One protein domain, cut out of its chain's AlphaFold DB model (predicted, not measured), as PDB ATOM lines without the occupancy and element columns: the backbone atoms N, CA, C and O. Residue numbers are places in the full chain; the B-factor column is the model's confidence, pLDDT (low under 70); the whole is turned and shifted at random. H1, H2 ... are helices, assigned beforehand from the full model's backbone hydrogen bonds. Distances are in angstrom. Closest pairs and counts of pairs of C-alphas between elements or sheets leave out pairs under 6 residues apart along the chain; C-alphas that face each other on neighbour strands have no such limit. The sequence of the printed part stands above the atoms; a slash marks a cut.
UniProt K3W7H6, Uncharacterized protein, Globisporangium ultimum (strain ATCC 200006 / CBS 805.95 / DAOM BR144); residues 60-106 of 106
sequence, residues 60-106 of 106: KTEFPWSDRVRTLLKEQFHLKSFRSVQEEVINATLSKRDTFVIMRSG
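AT A GLANCE: This is residues 60 to 106 of the 106 residues of an uncharacterized protein of Globisporangium ultimum (strain ATCC 200006 / CBS 805.95 / DAOM BR144) (UniProt K3W7H6). Two short helices, H1 and H2, face each other across a narrow gap, joined by a loop, and the end of the chain, residues 95 to 106, turns back beyond H2 as a strand-less tail on the side away from H1. The printed part has 47 residues with two named helices, H1 then H2, and no named strand; the class is all helix, though the helices hold 19 of the 47 residues. It is only just compact, close to loose, with a radius of gyration of the C-alphas of 11.1 A and spans of 28 by 27 by 16 A.

IN THESE COORDINATES: H1, the longest helix, is residues 66 to 75, 14.3 A from C-alpha 66 at (28.476, -50.436, -88.376) to C-alpha 75. H2 is residues 86 to 94, 12.3 A long, ending with C-alpha 94 at (33.333, -55.426, -95.595).

HOW THE PARTS SIT: H1 and H2 are near each other, with 7 pairs of C-alphas within 10 A. A short link of 10 residues joins them. In H1 and H2 every O i to N i+4 pair is within hydrogen-bond range.

THE WHOLE: The C-alphas of Pro 64 and Ser 105, the two farthest apart, are 30.1 A apart. The printed part has no cut. Residues 95 to 106 have no named element. Mean pLDDT of the printed part is 88.9; Gly 106 is under 70.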
ATOM      1  N   LYS A  60      38.865 -48.668 -86.659       73.75
ATOM      2  CA  LYS A  60      38.122 -48.251 -85.467       73.75
ATOM      3  C   LYS A  60      37.149 -47.090 -85.719       73.75
ATOM      4  O   LYS A  60      36.565 -46.590 -84.762       73.75
ATOM      5  N   THR A  61      36.999 -46.624 -86.959       78.06
ATOM      6  CA  THR A  61      36.006 -45.598 -87.317       78.06
ATOM      7  C   THR A  61      34.619 -46.206 -87.547       78.06
ATOM      8  O   THR A  61      34.463 -47.423 -87.661       78.06
ATOM      9  N   GLU A  62      33.589 -45.358 -87.585       82.88
ATOM     10  CA  GLU A  62      32.239 -45.776 -87.971       82.88
ATOM     11  C   GLU A  62      32.126 -45.897 -89.497       82.88
ATOM     12  O   GLU A  62      32.520 -45.003 -90.246       82.88
ATOM     13  N   PHE A  63      31.564 -47.016 -89.951       89.31
ATOM     14  CA  PHE A  63      31.316 -47.330 -91.354       89.31
ATOM     15  C   PHE A  63      29.805 -47.357 -91.630       89.31
ATOM     16  O   PHE A  63      29.016 -47.591 -90.711       89.31
ATOM     17  N   PRO A  64      29.363 -47.241 -92.899       93.56
ATOM     18  CA  PRO A  64      27.937 -47.295 -93.249       93.56
ATOM     19  C   PRO A  64      27.212 -48.579 -92.806       93.56
ATOM     20  O   PRO A  64      25.988 -48.611 -92.730       93.56
ATOM     21  N   TRP A  65      27.953 -49.658 -92.540       94.00
ATOM     22  CA  TRP A  65      27.423 -50.939 -92.071       94.00
ATOM     23  C   TRP A  65      27.536 -51.150 -90.555       94.00
ATOM     24  O   TRP A  65      27.020 -52.158 -90.068       94.00
ATOM     25  N   SER A  66      28.186 -50.251 -89.805       93.25
ATOM     26  CA  SER A  66      28.476 -50.436 -88.376       93.25
ATOM     27  C   SER A  66      27.216 -50.701 -87.547       93.25
ATOM     28  O   SER A  66      27.190 -51.660 -86.775       93.25
ATOM     29  N   ASP A  67      26.144 -49.936 -87.766       93.75
ATOM     30  CA  ASP A  67      24.872 -50.133 -87.057       93.75
ATOM     31  C   ASP A  67      24.273 -51.509 -87.335       93.75
ATOM     32  O   ASP A  67      23.939 -52.254 -86.414       93.75
ATOM     33  N   ARG A  68      24.213 -51.900 -88.610       95.44
ATOM     34  CA  ARG A  68      23.674 -53.202 -89.013       95.44
ATOM     35  C   ARG A  68      24.480 -54.354 -88.419       95.44
ATOM     36  O   ARG A  68      23.897 -55.330 -87.954       95.44
ATOM     37  N   VAL A  69      25.806 -54.243 -88.417       94.50
ATOM     38  CA  VAL A  69      26.715 -55.237 -87.832       94.50
ATOM     39  C   VAL A  69      26.480 -55.373 -86.323       94.50
ATOM     40  O   VAL A  69      26.379 -56.492 -85.817       94.50
ATOM     41  N   ARG A  70      26.308 -54.257 -85.603       93.38
ATOM     42  CA  ARG A  70      26.009 -54.246 -84.159       93.38
ATOM     43  C   ARG A  70      24.617 -54.791 -83.835       93.38
ATOM     44  O   ARG A  70      24.463 -55.482 -82.827       93.38
ATOM     45  N   THR A  71      23.625 -54.531 -84.683       95.25
ATOM     46  CA  THR A  71      22.284 -55.117 -84.559       95.25
ATOM     47  C   THR A  71      22.339 -56.630 -84.738       95.25
ATOM     48  O   THR A  71      21.886 -57.363 -83.864       95.25
ATOM     49  N   LEU A  72      22.987 -57.119 -85.802       96.12
ATOM     50  CA  LEU A  72      23.146 -58.558 -86.045       96.12
ATOM     51  C   LEU A  72      23.882 -59.257 -84.894       96.12
ATOM     52  O   LEU A  72      23.470 -60.338 -84.474       96.12
ATOM     53  N   LEU A  73      24.925 -58.628 -84.342       95.50
ATOM     54  CA  LEU A  73      25.662 -59.149 -83.188       95.50
ATOM     55  C   LEU A  73      24.738 -59.452 -81.997       95.50
ATOM     56  O   LEU A  73      24.868 -60.500 -81.365       95.50
ATOM     57  N   LYS A  74      23.806 -58.542 -81.698       95.94
ATOM     58  CA  LYS A  74      22.903 -58.655 -80.545       95.94
ATOM     59  C   LYS A  74      21.687 -59.531 -80.836       95.94
ATOM     60  O   LYS A  74      21.304 -60.343 -79.997       95.94
ATOM     61  N   GLU A  75      21.078 -59.363 -82.003       96.00
ATOM     62  CA  GLU A  75      19.786 -59.975 -82.324       96.00
ATOM     63  C   GLU A  75      19.908 -61.388 -82.884       96.00
ATOM     64  O   GLU A  75      19.063 -62.221 -82.582       96.00
ATOM     65  N   GLN A  76      20.948 -61.671 -83.675       95.44
ATOM     66  CA  GLN A  76      21.132 -62.976 -84.324       95.44
ATOM     67  C   GLN A  76      22.165 -63.834 -83.594       95.44
ATOM     68  O   GLN A  76      21.960 -65.025 -83.389       95.44
ATOM     69  N   PHE A  77      23.284 -63.227 -83.189       94.50
ATOM     70  CA  PHE A  77      24.369 -63.949 -82.516       94.50
ATOM     71  C   PHE A  77      24.270 -63.904 -80.987       94.50
ATOM     72  O   PHE A  77      25.014 -64.615 -80.312       94.50
ATOM     73  N   HIS A  78      23.364 -63.091 -80.434       94.81
ATOM     74  CA  HIS A  78      23.137 -62.940 -78.991       94.81
ATOM     75  C   HIS A  78      24.404 -62.612 -78.182       94.81
ATOM     76  O   HIS A  78      24.533 -62.969 -77.009       94.81
ATOM     77  N   LEU A  79      25.346 -61.893 -78.799       93.94
ATOM     78  CA  LEU A  79      26.575 -61.432 -78.163       93.94
ATOM     79  C   LEU A  79      26.422 -59.983 -77.690       93.94
ATOM     80  O   LEU A  79      25.815 -59.142 -78.351       93.94
ATOM     81  N   LYS A  80      27.001 -59.673 -76.525       91.25
ATOM     82  CA  LYS A  80      26.912 -58.331 -75.924       91.25
ATOM     83  C   LYS A  80      27.795 -57.302 -76.634       91.25
ATOM     84  O   LYS A  80      27.397 -56.148 -76.769       91.25
ATOM     85  N   SER A  81      28.988 -57.713 -77.052       90.75
ATOM     86  CA  SER A  81      29.998 -56.852 -77.666       90.75
ATOM     87  C   SER A  81      31.009 -57.678 -78.460       90.75
ATOM     88  O   SER A  81      31.174 -58.875 -78.211       90.75
ATOM     89  N   PHE A  82      31.711 -57.026 -79.384       90.38
ATOM     90  CA  PHE A  82      32.872 -57.607 -80.051       90.38
ATOM     91  C   PHE A  82      34.021 -57.822 -79.057       90.38
ATOM     92  O   PHE A  82      34.195 -57.056 -78.104       90.38
ATOM     93  N   ARG A  83      34.803 -58.885 -79.263       88.56
ATOM     94  CA  ARG A  83      36.111 -59.058 -78.614       88.56
ATOM     95  C   ARG A  83      37.148 -58.201 -79.342       88.56
ATOM     96  O   ARG A  83      36.900 -57.712 -80.440       88.56
ATOM     97  N   SER A  84      38.319 -58.042 -78.727       83.38
ATOM     98  CA  SER A  84      39.427 -57.263 -79.293       83.38
ATOM     99  C   SER A  84      39.688 -57.629 -80.761       83.38
ATOM    100  O   SER A  84      39.745 -58.814 -81.091       83.38
ATOM    101  N   VAL A  85      39.839 -56.615 -81.618       84.50
ATOM    102  CA  VAL A  85      40.178 -56.726 -83.049       84.50
ATOM    103  C   VAL A  85      39.053 -57.294 -83.944       84.50
ATOM    104  O   VAL A  85      39.144 -57.226 -85.167       84.50
ATOM    105  N   GLN A  86      37.954 -57.830 -83.389       89.75
ATOM    106  CA  GLN A  86      36.897 -58.454 -84.202       89.75
ATOM    107  C   GLN A  86      36.118 -57.450 -85.060       89.75
ATOM    108  O   GLN A  86      35.814 -57.753 -86.213       89.75
ATOM    109  N   GLU A  87      35.789 -56.275 -84.516       89.75
ATOM    110  CA  GLU A  87      35.069 -55.239 -85.268       89.75
ATOM    111  C   GLU A  87      35.957 -54.687 -86.391       89.75
ATOM    112  O   GLU A  87      35.503 -54.529 -87.522       89.75
ATOM    113  N   GLU A  88      37.253 -54.518 -86.121       89.00
ATOM    114  CA  GLU A  88      38.239 -54.080 -87.103       89.00
ATOM    115  C   GLU A  88      38.380 -55.068 -88.274       89.00
ATOM    116  O   GLU A  88      38.398 -54.658 -89.434       89.00
ATOM    117  N   VAL A  89      38.407 -56.376 -87.990       89.12
ATOM    118  CA  VAL A  89      38.451 -57.435 -89.017       89.12
ATOM    119  C   VAL A  89      37.194 -57.429 -89.886       89.12
ATOM    120  O   VAL A  89      37.281 -57.570 -91.110       89.12
ATOM    121  N   ILE A  90      36.021 -57.247 -89.276       91.56
ATOM    122  CA  ILE A  90      34.757 -57.140 -90.013       91.56
ATOM    123  C   ILE A  90      34.793 -55.912 -90.928       91.56
ATOM    124  O   ILE A  90      34.463 -56.026 -92.108       91.56
ATOM    125  N   ASN A  91      35.245 -54.761 -90.423       92.38
ATOM    126  CA  ASN A  91      35.348 -53.528 -91.202       92.38
ATOM    127  C   ASN A  91      36.329 -53.655 -92.376       92.38
ATOM    128  O   ASN A  91      36.003 -53.218 -93.483       92.38
ATOM    129  N   ALA A  92      37.476 -54.309 -92.172       89.62
ATOM    130  CA  ALA A  92      38.435 -54.597 -93.237       89.62
ATOM    131  C   ALA A  92      37.824 -55.485 -94.334       89.62
ATOM    132  O   ALA A  92      37.884 -55.159 -95.523       89.62
ATOM    133  N   THR A  93      37.132 -56.549 -93.922       90.44
ATOM    134  CA  THR A  93      36.497 -57.507 -94.837       90.44
ATOM    135  C   THR A  93      35.352 -56.861 -95.627       90.44
ATOM    136  O   THR A  93      35.278 -56.994 -96.849       90.44
ATOM    137  N   LEU A  94      34.467 -56.110 -94.958       91.81
ATOM    138  CA  LEU A  94      33.333 -55.426 -95.595       91.81
ATOM    139  C   LEU A  94      33.770 -54.263 -96.497       91.81
ATOM    140  O   LEU A  94      33.087 -53.957 -97.474       91.81
ATOM    141  N   SER A  95      34.952 -53.692 -96.249       89.44
ATOM    142  CA  SER A  95      35.599 -52.725 -97.146       89.44
ATOM    143  C   SER A  95      36.262 -53.361 -98.373       89.44
ATOM    144  O   SER A  95      36.942 -52.661 -99.122       89.44
ATOM    145  N   LYS A  96      36.071 -54.670 -98.598       88.62
ATOM    146  CA  LYS A  96      36.655 -55.438 -99.712       88.62
ATOM    147  C   LYS A  96      38.189 -55.414 -99.719       88.62
ATOM    148  O   LYS A  96      38.801 -55.338-100.783       88.62
ATOM    149  N   ARG A  97      38.812 -55.442 -98.537       83.56
ATOM    150  CA  ARG A  97      40.264 -55.597 -98.398       83.56
ATOM    151  C   ARG A  97      40.617 -57.052 -98.113       83.56
ATOM    152  O   ARG A  97      39.980 -57.697 -97.279       83.56
ATOM    153  N   ASP A  98      41.677 -57.532 -98.752       86.38
ATOM    154  CA  ASP A  98      42.276 -58.819 -98.413       86.38
ATOM    155  C   ASP A  98      42.796 -58.758 -96.972       86.38
ATOM    156  O   ASP A  98      43.636 -57.924 -96.633       86.38
ATOM    157  N   THR A  99      42.244 -59.608 -96.106       84.81
ATOM    158  CA  THR A  99      42.453 -59.533 -94.655       84.81
ATOM    159  C   THR A  99      43.065 -60.839 -94.154       84.81
ATOM    160  O   THR A  99      42.456 -61.900 -94.277       84.81
ATOM    161  N   PHE A 100      44.260 -60.769 -93.558       86.94
ATOM    162  CA  PHE A 100      44.901 -61.897 -92.877       86.94
ATOM    163  C   PHE A 100      44.754 -61.740 -91.362       86.94
ATOM    164  O   PHE A 100      45.177 -60.733 -90.796       86.94
ATOM    165  N   VAL A 101      44.136 -62.721 -90.702       85.75
ATOM    166  CA  VAL A 101      43.728 -62.611 -89.296       85.75
ATOM    167  C   VAL A 101      44.496 -63.608 -88.437       85.75
ATOM    168  O   VAL A 101      44.343 -64.817 -88.596       85.75
ATOM    169  N   ILE A 102      45.279 -63.099 -87.483       83.75
ATOM    170  CA  ILE A 102      45.960 -63.903 -86.461       83.75
ATOM    171  C   ILE A 102      45.240 -63.681 -85.130       83.75
ATOM    172  O   ILE A 102      45.304 -62.600 -84.550       83.75
ATOM    173  N   MET A 103      44.553 -64.709 -84.636       82.31
ATOM    174  CA  MET A 103      43.890 -64.697 -83.331       82.31
ATOM    175  C   MET A 103      44.344 -65.894 -82.498       82.31
ATOM    176  O   MET A 103      44.595 -66.973 -83.033       82.31
ATOM    177  N   ARG A 104      44.421 -65.717 -81.174       82.81
ATOM    178  CA  ARG A 104      44.588 -66.850 -80.252       82.81
ATOM    179  C   ARG A 104      43.387 -67.794 -80.373       82.81
ATOM    180  O   ARG A 104      42.273 -67.329 -80.622       82.81
ATOM    181  N   SER A 105      43.599 -69.091 -80.157       78.19
ATOM    182  CA  SER A 105      42.498 -70.054 -80.057       78.19
ATOM    183  C   SER A 105      41.517 -69.632 -78.953       78.19
ATOM    184  O   SER A 105      41.946 -69.119 -77.914       78.19
ATOM    185  N   GLY A 106      40.221 -69.782 -79.253       64.69
ATOM    186  CA  GLY A 106      39.086 -69.162 -78.557       64.69
ATOM    187  C   GLY A 106      38.927 -69.498 -77.085       64.69
ATOM    188  O   GLY A 106      39.219 -70.651 -76.707       64.69
TER     189      GLY A 106